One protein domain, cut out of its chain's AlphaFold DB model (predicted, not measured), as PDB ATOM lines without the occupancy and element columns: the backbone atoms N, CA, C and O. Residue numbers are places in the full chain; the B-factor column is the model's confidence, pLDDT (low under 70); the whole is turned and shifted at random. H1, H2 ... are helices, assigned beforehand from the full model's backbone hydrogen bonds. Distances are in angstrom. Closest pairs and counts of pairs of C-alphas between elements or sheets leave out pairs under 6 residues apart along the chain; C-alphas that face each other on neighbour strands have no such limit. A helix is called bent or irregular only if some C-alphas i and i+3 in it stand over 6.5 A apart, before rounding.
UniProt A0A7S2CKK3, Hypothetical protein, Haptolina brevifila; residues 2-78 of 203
ATOM      1  N   ALA A   2     110.455 136.944 154.304       73.88
ATOM      2  CA  ALA A   2     109.426 137.022 153.247       73.88
ATOM      3  C   ALA A   2     109.359 138.373 152.497       73.88
ATOM      4  O   ALA A   2     109.263 138.399 151.272       73.88
ATOM      5  N   ASN A   3     109.482 139.496 153.211       79.88
ATOM      6  CA  ASN A   3     109.436 140.827 152.591       79.88
ATOM      7  C   ASN A   3     110.691 141.132 151.757       79.88
ATOM      8  O   ASN A   3     110.578 141.736 150.699       79.88
ATOM      9  N   GLY A   4     111.863 140.650 152.188       82.25
ATOM     10  CA  GLY A   4     113.119 140.795 151.442       82.25
ATOM     11  C   GLY A   4     113.169 139.934 150.176       82.25
ATOM     12  O   GLY A   4     113.698 140.358 149.156       82.25
ATOM     13  N   LEU A   5     112.559 138.744 150.210       85.94
ATOM     14  CA  LEU A   5     112.423 137.904 149.020       85.94
ATOM     15  C   LEU A   5     111.483 138.548 147.992       85.94
ATOM     16  O   LEU A   5     111.775 138.549 146.803       85.94
ATOM     17  N   ARG A   6     110.374 139.144 148.448       87.88
ATOM     18  CA  ARG A   6     109.432 139.860 147.576       87.88
ATOM     19  C   ARG A   6     110.073 141.066 146.898       87.88
ATOM     20  O   ARG A   6     109.916 141.223 145.693       87.88
ATOM     21  N   THR A   7     110.812 141.890 147.638       84.25
ATOM     22  CA  THR A   7     111.501 143.047 147.052       84.25
ATOM     23  C   THR A   7     112.590 142.622 146.069       84.25
ATOM     24  O   THR A   7     112.699 143.232 145.009       84.25
ATOM     25  N   ALA A   8     113.325 141.543 146.359       82.88
ATOM     26  CA  ALA A   8     114.313 140.971 145.443       82.88
ATOM     27  C   ALA A   8     113.682 140.391 144.164       82.88
ATOM     28  O   ALA A   8     114.219 140.560 143.074       82.88
ATOM     29  N   LEU A   9     112.526 139.731 144.270       85.94
ATOM     30  CA  LEU A   9     111.803 139.217 143.103       85.94
ATOM     31  C   LEU A   9     111.262 140.351 142.226       85.94
ATOM     32  O   LEU A   9     111.357 140.272 141.004       85.94
ATOM     33  N   VAL A  10     110.735 141.415 142.835       86.62
ATOM     34  CA  VAL A  10     110.243 142.592 142.103       86.62
ATOM     35  C   VAL A  10     111.391 143.320 141.404       86.62
ATOM     36  O   VAL A  10     111.255 143.675 140.235       86.62
ATOM     37  N   SER A  11     112.539 143.502 142.066       81.94
ATOM     38  CA  SER A  11     113.706 144.138 141.443       81.94
ATOM     39  C   SER A  11     114.310 143.287 140.322       81.94
ATOM     40  O   SER A  11     114.683 143.824 139.282       81.94
ATOM     41  N   LEU A  12     114.340 141.960 140.479       83.31
ATOM     42  CA  LEU A  12     114.788 141.033 139.439       83.31
ATOM     43  C   LEU A  12     113.846 141.042 138.224       83.31
ATOM     44  O   LEU A  12     114.305 141.116 137.084       83.31
ATOM     45  N   ALA A  13     112.531 141.019 138.456       84.62
ATOM     46  CA  ALA A  13     111.533 141.108 137.393       84.62
ATOM     47  C   ALA A  13     111.622 142.442 136.635       84.62
ATOM     48  O   ALA A  13     111.559 142.450 135.407       84.62
ATOM     49  N   LEU A  14     111.849 143.551 137.347       83.81
ATOM     50  CA  LEU A  14     112.012 144.881 136.754       83.81
ATOM     51  C   LEU A  14     113.186 144.955 135.764       83.81
ATOM     52  O   LEU A  14     113.111 145.709 134.799       83.81
ATOM     53  N   VAL A  15     114.245 144.167 135.971       82.62
ATOM     54  CA  VAL A  15     115.407 144.104 135.065       82.62
ATOM     55  C   VAL A  15     115.209 143.067 133.953       82.62
ATOM     56  O   VAL A  15     115.555 143.327 132.803       82.62
ATOM     57  N   LEU A  16     114.633 141.899 134.255       85.00
ATOM     58  CA  LEU A  16     114.475 140.815 133.276       85.00
ATOM     59  C   LEU A  16     113.403 141.099 132.219       85.00
ATOM     60  O   LEU A  16     113.603 140.782 131.046       85.00
ATOM     61  N   VAL A  17     112.281 141.705 132.611       87.69
ATOM     62  CA  VAL A  17     111.171 142.024 131.699       87.69
ATOM     63  C   VAL A  17     111.614 142.912 130.524       87.69
ATOM     64  O   VAL A  17     111.366 142.517 129.382       87.69
ATOM     65  N   PRO A  18     112.299 144.057 130.728       85.88
ATOM     66  CA  PRO A  18     112.760 144.882 129.615       85.88
ATOM     67  C   PRO A  18     113.806 144.172 128.748       85.88
ATOM     68  O   PRO A  18     113.753 144.326 127.535       85.88
ATOM     69  N   VAL A  19     114.689 143.336 129.311       86.62
ATOM     70  CA  VAL A  19     115.661 142.552 128.519       86.62
ATOM     71  C   VAL A  19     114.953 141.570 127.584       86.62
ATOM     72  O   VAL A  19     115.249 141.517 126.391       86.62
ATOM     73  N   VAL A  20     113.991 140.799 128.099       88.19
ATOM     74  CA  VAL A  20     113.236 139.827 127.290       88.19
ATOM     75  C   VAL A  20     112.404 140.541 126.225       88.19
ATOM     76  O   VAL A  20     112.394 140.113 125.068       88.19
ATOM     77  N   LEU A  21     111.766 141.658 126.584       87.94
ATOM     78  CA  LEU A  21     111.016 142.486 125.643       87.94
ATOM     79  C   LEU A  21     111.926 143.046 124.542       87.94
ATOM     80  O   LEU A  21     111.568 142.979 123.370       87.94
ATOM     81  N   GLN A  22     113.120 143.532 124.890       87.94
ATOM     82  CA  GLN A  22     114.105 144.022 123.924       87.94
ATOM     83  C   GLN A  22     114.548 142.918 122.961       87.94
ATOM     84  O   GLN A  22     114.583 143.148 121.753       87.94
ATOM     85  N   ILE A  23     114.848 141.714 123.462       87.62
ATOM     86  CA  ILE A  23     115.210 140.559 122.625       87.62
ATOM     87  C   ILE A  23     114.067 140.225 121.664       87.62
ATOM     88  O   ILE A  23     114.306 140.026 120.473       87.62
ATOM     89  N   PHE A  24     112.829 140.204 122.163       90.50
ATOM     90  CA  PHE A  24     111.641 139.917 121.366       90.50
ATOM     91  C   PHE A  24     111.423 140.968 120.268       90.50
ATOM     92  O   PHE A  24     111.368 140.625 119.086       90.50
ATOM     93  N   VAL A  25     111.371 142.252 120.630       86.88
ATOM     94  CA  VAL A  25     111.159 143.363 119.690       86.88
ATOM     95  C   VAL A  25     112.277 143.418 118.649       86.88
ATOM     96  O   VAL A  25     112.004 143.521 117.452       86.88
ATOM     97  N   ASN A  26     113.535 143.259 119.066       87.62
ATOM     98  CA  ASN A  26     114.662 143.216 118.139       87.62
ATOM     99  C   ASN A  26     114.529 142.036 117.167       87.62
ATOM    100  O   ASN A  26     114.626 142.224 115.953       87.62
ATOM    101  N   ARG A  27     114.255 140.831 117.675       85.25
ATOM    102  CA  ARG A  27     114.192 139.606 116.867       85.25
ATOM    103  C   ARG A  27     113.034 139.591 115.870       85.25
ATOM    104  O   ARG A  27     113.228 139.091 114.767       85.25
ATOM    105  N   PHE A  28     111.857 140.082 116.257       83.12
ATOM    106  CA  PHE A  28     110.644 139.991 115.437       83.12
ATOM    107  C   PHE A  28     110.372 141.240 114.596       83.12
ATOM    108  O   PHE A  28     109.885 141.107 113.474       83.12
ATOM    109  N   PHE A  29     110.672 142.438 115.106       82.25
ATOM    110  CA  PHE A  29     110.276 143.694 114.460       82.25
ATOM    111  C   PHE A  29     111.421 144.361 113.687       82.25
ATOM    112  O   PHE A  29     111.230 144.804 112.553       82.25
ATOM    113  N   PHE A  30     112.620 144.430 114.275       80.44
ATOM    114  CA  PHE A  30     113.723 145.209 113.700       80.44
ATOM    115  C   PHE A  30     114.671 144.398 112.809       80.44
ATOM    116  O   PHE A  30     115.075 144.893 111.753       80.44
ATOM    117  N   PHE A  31     115.009 143.164 113.190       82.06
ATOM    118  CA  PHE A  31     115.965 142.333 112.454       82.06
ATOM    119  C   PHE A  31     115.263 141.347 111.517       82.06
ATOM    120  O   PHE A  31     114.826 140.269 111.923       82.06
ATOM    121  N   ARG A  32     115.227 141.665 110.215       74.75
ATOM    122  CA  ARG A  32     114.811 140.712 109.176       74.75
ATOM    123  C   ARG A  32     116.056 139.962 108.690       74.75
ATOM    124  O   ARG A  32     116.830 140.453 107.872       74.75
ATOM    125  N   GLN A  33     116.269 138.774 109.258       75.31
ATOM    126  CA  GLN A  33     117.460 137.922 109.104       75.31
ATOM    127  C   GLN A  33     118.788 138.559 109.556       75.31
ATOM    128  O   GLN A  33     119.299 138.195 110.612       75.31
ATOM    129  N   ARG A  34     119.366 139.463 108.754       72.12
ATOM    130  CA  ARG A  34     120.688 140.087 108.987       72.12
ATOM    131  C   ARG A  34     120.687 141.610 108.837       72.12
ATOM    132  O   ARG A  34     121.672 142.240 109.206       72.12
ATOM    133  N   TRP A  35     119.602 142.196 108.328       78.25
ATOM    134  CA  TRP A  35     119.511 143.626 108.037       78.25
ATOM    135  C   TRP A  35     118.413 144.285 108.875       78.25
ATOM    136  O   TRP A  35     117.396 143.662 109.194       78.25
ATOM    137  N   ILE A  36     118.632 145.553 109.227       83.62
ATOM    138  CA  ILE A  36     117.665 146.376 109.959       83.62
ATOM    139  C   ILE A  36     116.578 146.802 108.967       83.62
ATOM    140  O   ILE A  36     116.883 147.472 107.982       83.62
ATOM    141  N   ALA A  37     115.325 146.414 109.213       80.75
ATOM    142  CA  ALA A  37     114.223 146.690 108.288       80.75
ATOM    143  C   ALA A  37     113.884 148.191 108.219       80.75
ATOM    144  O   ALA A  37     113.895 148.784 107.144       80.75
ATOM    145  N   HIS A  38     113.626 148.816 109.373       82.56
ATOM    146  CA  HIS A  38     113.236 150.225 109.477       82.56
ATOM    147  C   HIS A  38     114.293 151.013 110.258       82.56
ATOM    148  O   HIS A  38     114.251 151.083 111.486       82.56
ATOM    149  N   ARG A  39     115.253 151.610 109.539       83.88
ATOM    150  CA  ARG A  39     116.412 152.296 110.139       83.88
ATOM    151  C   ARG A  39     116.029 153.479 111.038       83.88
ATOM    152  O   ARG A  39     116.576 153.595 112.124       83.88
ATOM    153  N   SER A  40     115.097 154.334 110.615       85.06
ATOM    154  CA  SER A  40     114.694 155.530 111.376       85.06
ATOM    155  C   SER A  40     113.980 155.186 112.688       85.06
ATOM    156  O   SER A  40     114.307 155.743 113.734       85.06
ATOM    157  N   LEU A  41     113.051 154.225 112.647       85.25
ATOM    158  CA  LEU A  41     112.339 153.737 113.833       85.25
ATOM    159  C   LEU A  41     113.282 153.035 114.810       85.25
ATOM    160  O   LEU A  41     113.159 153.222 116.018       85.25
ATOM    161  N   TYR A  42     114.246 152.271 114.291       88.31
ATOM    162  CA  TYR A  42     115.268 151.643 115.119       88.31
ATOM    163  C   TYR A  42     116.148 152.684 115.821       88.31
ATOM    164  O   TYR A  42     116.366 152.565 117.019       88.31
ATOM    165  N   SER A  43     116.576 153.747 115.129       88.25
ATOM    166  CA  SER A  43     117.358 154.825 115.755       88.25
ATOM    167  C   SER A  43     116.592 155.549 116.868       88.25
ATOM    168  O   SER A  43     117.171 155.837 117.911       88.25
ATOM    169  N   PHE A  44     115.289 155.807 116.695       89.44
ATOM    170  CA  PHE A  44     114.463 156.381 117.765       89.44
ATOM    171  C   PHE A  44     114.310 155.415 118.950       89.44
ATOM    172  O   PHE A  44     114.418 155.820 120.107       89.44
ATOM    173  N   TYR A  45     114.094 154.129 118.675       89.25
ATOM    174  CA  TYR A  45     113.996 153.091 119.699       89.25
ATOM    175  C   TYR A  45     115.299 152.931 120.494       89.25
ATOM    176  O   TYR A  45     115.272 152.944 121.723       89.25
ATOM    177  N   GLU A  46     116.440 152.838 119.813       88.75
ATOM    178  CA  GLU A  46     117.760 152.712 120.433       88.75
ATOM    179  C   GLU A  46     118.090 153.931 121.300       88.75
ATOM    180  O   GLU A  46     118.549 153.772 122.432       88.75
ATOM    181  N   TYR A  47     117.765 155.136 120.818       91.19
ATOM    182  CA  TYR A  47     117.931 156.368 121.587       91.19
ATOM    183  C   TYR A  47     117.131 156.344 122.897       91.19
ATOM    184  O   TYR A  47     117.665 156.689 123.945       91.19
ATOM    185  N   ASN A  48     115.878 155.878 122.877       88.25
ATOM    186  CA  ASN A  48     115.077 155.746 124.099       88.25
ATOM    187  C   ASN A  48     115.583 154.616 125.016       88.25
ATOM    188  O   ASN A  48     115.530 154.730 126.242       88.25
ATOM    189  N   MET A  49     116.097 153.526 124.441       87.38
ATOM    190  CA  MET A  49     116.590 152.371 125.197       87.38
ATOM    191  C   MET A  49     117.951 152.598 125.860       87.38
ATOM    192  O   MET A  49     118.328 151.804 126.723       87.38
ATOM    193  N   ILE A  50     118.674 153.675 125.534       90.44
ATOM    194  CA  ILE A  50     119.997 153.957 126.110       90.44
ATOM    195  C   ILE A  50     119.968 154.026 127.644       90.44
ATOM    196  O   ILE A  50     120.844 153.469 128.303       90.44
ATOM    197  N   TYR A  51     118.925 154.627 128.224       88.62
ATOM    198  CA  TYR A  51     118.777 154.775 129.674       88.62
ATOM    199  C   TYR A  51     118.530 153.430 130.365       88.62
ATOM    200  O   TYR A  51     119.134 153.129 131.393       88.62
ATOM    201  N   VAL A  52     117.678 152.590 129.770       87.25
ATOM    202  CA  VAL A  52     117.370 151.244 130.278       87.25
ATOM    203  C   VAL A  52     118.603 150.344 130.163       87.25
ATOM    204  O   VAL A  52     118.969 149.660 131.119       87.25
ATOM    205  N   ASN A  53     119.302 150.411 129.028       89.44
ATOM    206  CA  ASN A  53     120.533 149.662 128.784       89.44
ATOM    207  C   ASN A  53     121.671 150.085 129.718       89.44
ATOM    208  O   ASN A  53     122.454 149.229 130.125       89.44
ATOM    209  N   ALA A  54     121.752 151.360 130.109       90.75
ATOM    210  CA  ALA A  54     122.728 151.820 131.094       90.75
ATOM    211  C   ALA A  54     122.501 151.162 132.469       90.75
ATOM    212  O   ALA A  54     123.449 150.663 133.076       90.75
ATOM    213  N   ILE A  55     121.246 151.083 132.931       88.06
ATOM    214  CA  ILE A  55     120.891 150.429 134.203       88.06
ATOM    215  C   ILE A  55     121.169 148.920 134.137       88.06
ATOM    216  O   ILE A  55     121.788 148.365 135.050       88.06
ATOM    217  N   ILE A  56     120.771 148.259 133.042       88.00
ATOM    218  CA  ILE A  56     121.068 146.837 132.804       88.00
ATOM    219  C   ILE A  56     122.585 146.605 132.773       88.00
ATOM    220  O   ILE A  56     123.070 145.635 133.354       88.00
ATOM    221  N   GLY A  57     123.345 147.505 132.146       90.06
ATOM    222  CA  GLY A  57     124.802 147.450 132.079       90.06
ATOM    223  C   GLY A  57     125.455 147.500 133.460       90.06
ATOM    224  O   GLY A  57     126.318 146.674 133.756       90.06
ATOM    225  N   ILE A  58     124.999 148.400 134.338       90.81
ATOM    226  CA  ILE A  58     125.478 148.475 135.728       90.81
ATOM    227  C   ILE A  58     125.175 147.166 136.470       90.81
ATOM    228  O   ILE A  58     126.068 146.594 137.097       90.81
ATOM    229  N   ALA A  59     123.948 146.649 136.356       87.56
ATOM    230  CA  ALA A  59     123.567 145.380 136.978       87.56
ATOM    231  C   ALA A  59     124.415 144.202 136.458       87.56
ATOM    232  O   ALA A  59     124.870 143.362 137.240       87.56
ATOM    233  N   ALA A  60     124.697 144.165 135.154       88.31
ATOM    234  CA  ALA A  60     125.538 143.148 134.535       88.31
ATOM    235  C   ALA A  60     126.988 143.214 135.043       88.31
ATOM    236  O   ALA A  60     127.552 142.179 135.401       88.31
ATOM    237  N   VAL A  61     127.580 144.409 135.148       92.75
ATOM    238  CA  VAL A  61     128.936 144.589 135.696       92.75
ATOM    239  C   VAL A  61     129.002 144.134 137.153       92.75
ATOM    240  O   VAL A  61     129.916 143.392 137.509       92.75
ATOM    241  N   LEU A  62     128.011 144.486 137.977       91.88
ATOM    242  CA  LEU A  62     127.936 144.018 139.364       91.88
ATOM    243  C   LEU A  62     127.841 142.489 139.443       91.88
ATOM    244  O   LEU A  62     128.599 141.865 140.185       91.88
ATOM    245  N   SER A  63     126.977 141.870 138.631       88.62
ATOM    246  CA  SER A  63     126.870 140.406 138.579       88.62
ATOM    247  C   SER A  63     128.184 139.745 138.143       88.62
ATOM    248  O   SER A  63     128.582 138.723 138.701       88.62
ATOM    249  N   ARG A  64     128.912 140.366 137.206       91.75
ATOM    250  CA  ARG A  64     130.214 139.893 136.731       91.75
ATOM    251  C   ARG A  64     131.274 139.977 137.823       91.75
ATOM    252  O   ARG A  64     132.047 139.037 137.961       91.75
ATOM    253  N   ILE A  65     131.295 141.053 138.610       93.44
ATOM    254  CA  ILE A  65     132.208 141.195 139.753       93.44
ATOM    255  C   ILE A  65     131.947 140.087 140.780       93.44
ATOM    256  O   ILE A  65     132.892 139.441 141.225       93.44
ATOM    257  N   VAL A  66     130.678 139.816 141.106       94.00
ATOM    258  CA  VAL A  66     130.309 138.750 142.054       94.00
ATOM    259  C   VAL A  66     130.735 137.376 141.536       94.00
ATOM    260  O   VAL A  66     131.363 136.618 142.270       94.00
ATOM    261  N   LEU A  67     130.446 137.059 140.272       91.81
ATOM    262  CA  LEU A  67     130.854 135.787 139.671       91.81
ATOM    263  C   LEU A  67     132.376 135.636 139.655       91.81
ATOM    264  O   LEU A  67     132.883 134.595 140.062       91.81
ATOM    265  N   LEU A  68     133.105 136.677 139.238       91.19
ATOM    266  CA  LEU A  68     134.566 136.670 139.264       91.19
ATOM    267  C   LEU A  68     135.082 136.427 140.679       91.19
ATOM    268  O   LEU A  68     135.951 135.582 140.846       91.19
ATOM    269  N   LEU A  69     134.536 137.092 141.696       91.94
ATOM    270  CA  LEU A  69     134.942 136.875 143.084       91.94
ATOM    271  C   LEU A  69     134.717 135.419 143.517       91.94
ATOM    272  O   LEU A  69     135.638 134.791 144.033       91.94
ATOM    273  N   VAL A  70     133.526 134.866 143.267       93.38
ATOM    274  CA  VAL A  70     133.193 133.479 143.630       93.38
ATOM    275  C   VAL A  70     134.133 132.493 142.941       93.38
ATOM    276  O   VAL A  70     134.711 131.637 143.606       93.38
ATOM    277  N   PHE A  71     134.339 132.628 141.629       90.12
ATOM    278  CA  PHE A  71     135.247 131.746 140.900       90.12
ATOM    279  C   PHE A  71     136.697 131.902 141.368       90.12
ATOM    280  O   PHE A  71     137.352 130.893 141.604       90.12
ATOM    281  N   ASN A  72     137.188 133.125 141.581       88.38
ATOM    282  CA  ASN A  72     138.544 133.343 142.089       88.38
ATOM    283  C   ASN A  72     138.749 132.705 143.471       88.38
ATOM    284  O   ASN A  72     139.799 132.123 143.706       88.38
ATOM    285  N   VAL A  73     137.750 132.741 144.361       90.88
ATOM    286  CA  VAL A  73     137.825 132.069 145.672       90.88
ATOM    287  C   VAL A  73     137.828 130.543 145.526       90.88
ATOM    288  O   VAL A  73     138.612 129.871 146.191       90.88
ATOM    289  N   LEU A  74     136.990 129.986 144.646       90.94
ATOM    290  CA  LEU A  74     136.938 128.538 144.406       90.94
ATOM    291  C   LEU A  74     138.223 127.998 143.761       90.94
ATOM    292  O   LEU A  74     138.630 126.878 144.065       90.94
ATOM    293  N   TYR A  75     138.855 128.781 142.885       88.44
ATOM    294  CA  TYR A  75     140.096 128.410 142.202       88.44
ATOM    295  C   TYR A  75     141.366 128.845 142.940       88.44
ATOM    296  O   TYR A  75     142.441 128.377 142.586       88.44
ATOM    297  N   LEU A  76     141.257 129.640 144.010       85.62
ATOM    298  CA  LEU A  76     142.383 130.071 144.844       85.62
ATOM    299  C   LEU A  76     143.325 128.936 145.309       85.62
ATOM    300  O   LEU A  76     144.537 129.137 145.267       85.62
ATOM    301  N   PRO A  77     142.841 127.753 145.756       87.75
ATOM    302  CA  PRO A  77     143.738 126.678 146.189       87.75
ATOM    303  C   PRO A  77     144.434 125.958 145.023       87.75
ATOM    304  O   PRO A  77     145.338 125.152 145.248       87.75
ATOM    305  N   ARG A  78     144.000 126.192 143.782       88.38
ATOM    306  CA  ARG A  78     144.492 125.496 142.598       88.38
ATOM    307  C   ARG A  78     145.650 126.295 141.986       88.38
ATOM    308  O   ARG A  78     145.437 127.344 141.400       88.38
TER     309      ARG A  78
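AT A GLANCE: This is residues 2 to 78 of the 203 residues of the protein "Hypothetical protein" of Haptolina brevifila (UniProt A0A7S2CKK3). Two long helices make an open, loosely joined V: H1 and H2b come near each other at Val 15 and Ile 56, and from there their free ends, residues 2 to 14 and 60 to 78, spread apart. H2 is bent, and its short first arm H2a folds back beside the last part of H1 after a small loop. The printed part has 77 residues with two named helices, H1 then H2, and no named strand; the class is all helix. It is only just extended, close to loose, with a radius of gyration of the C-alphas of 17.4 A, and flat, spanning 52 by 38 by 19 A.

IN THESE COORDINATES: Find C-alpha 2 at (109.426, 137.022, 153.247); from there H1, residues 2 to 30, runs 40.6 A to C-alpha 30 at (113.723, 145.209, 113.700). H1 is neither bent nor irregular, but only just: C-alphas 27 and 30 are 6.5 A apart. Next look at residues 31 to 32, which pair antiparallel with residues 35 to 36. H2, residues 39 to 75, was assigned as one helix by its hydrogen bonds but is bent, with C-alphas 48 and 51 6.8 A apart. Its arms are H2a, residues 39 to 48, and H2b, residues 51 to 75, which runs 36.1 A to C-alpha 75 at (140.096, 128.410, 142.202).

HOW THE PARTS SIT: H1 and H2a are close but not clearly touching; their closest C-alphas, of Phe 30 and Tyr 42, are 6.8 A apart. They run opposite ways at a shallow tilt of 15 degrees. H1 and H2b are also close but not clearly touching, with the closest C-alphas, of Val 15 and Ile 56, 6.7 A apart. These two run opposite ways at a steep tilt of 64 degrees. H2a and H2b stand at a steep tilt of 68 degrees, only just short of about perpendicular. In H2a and H2b every O i to N i+4 pair is within hydrogen-bond range; in H1, 23 of 25 are.

THE WHOLE: The two C-alphas farthest apart, of Ser 40 and Pro 77, are 53.7 A apart. The printed part has no cut, and the link from H1 to H2 is short, with 8 residues. The mean pLDDT of the printed part is 86.5, and no printed residue is under 70.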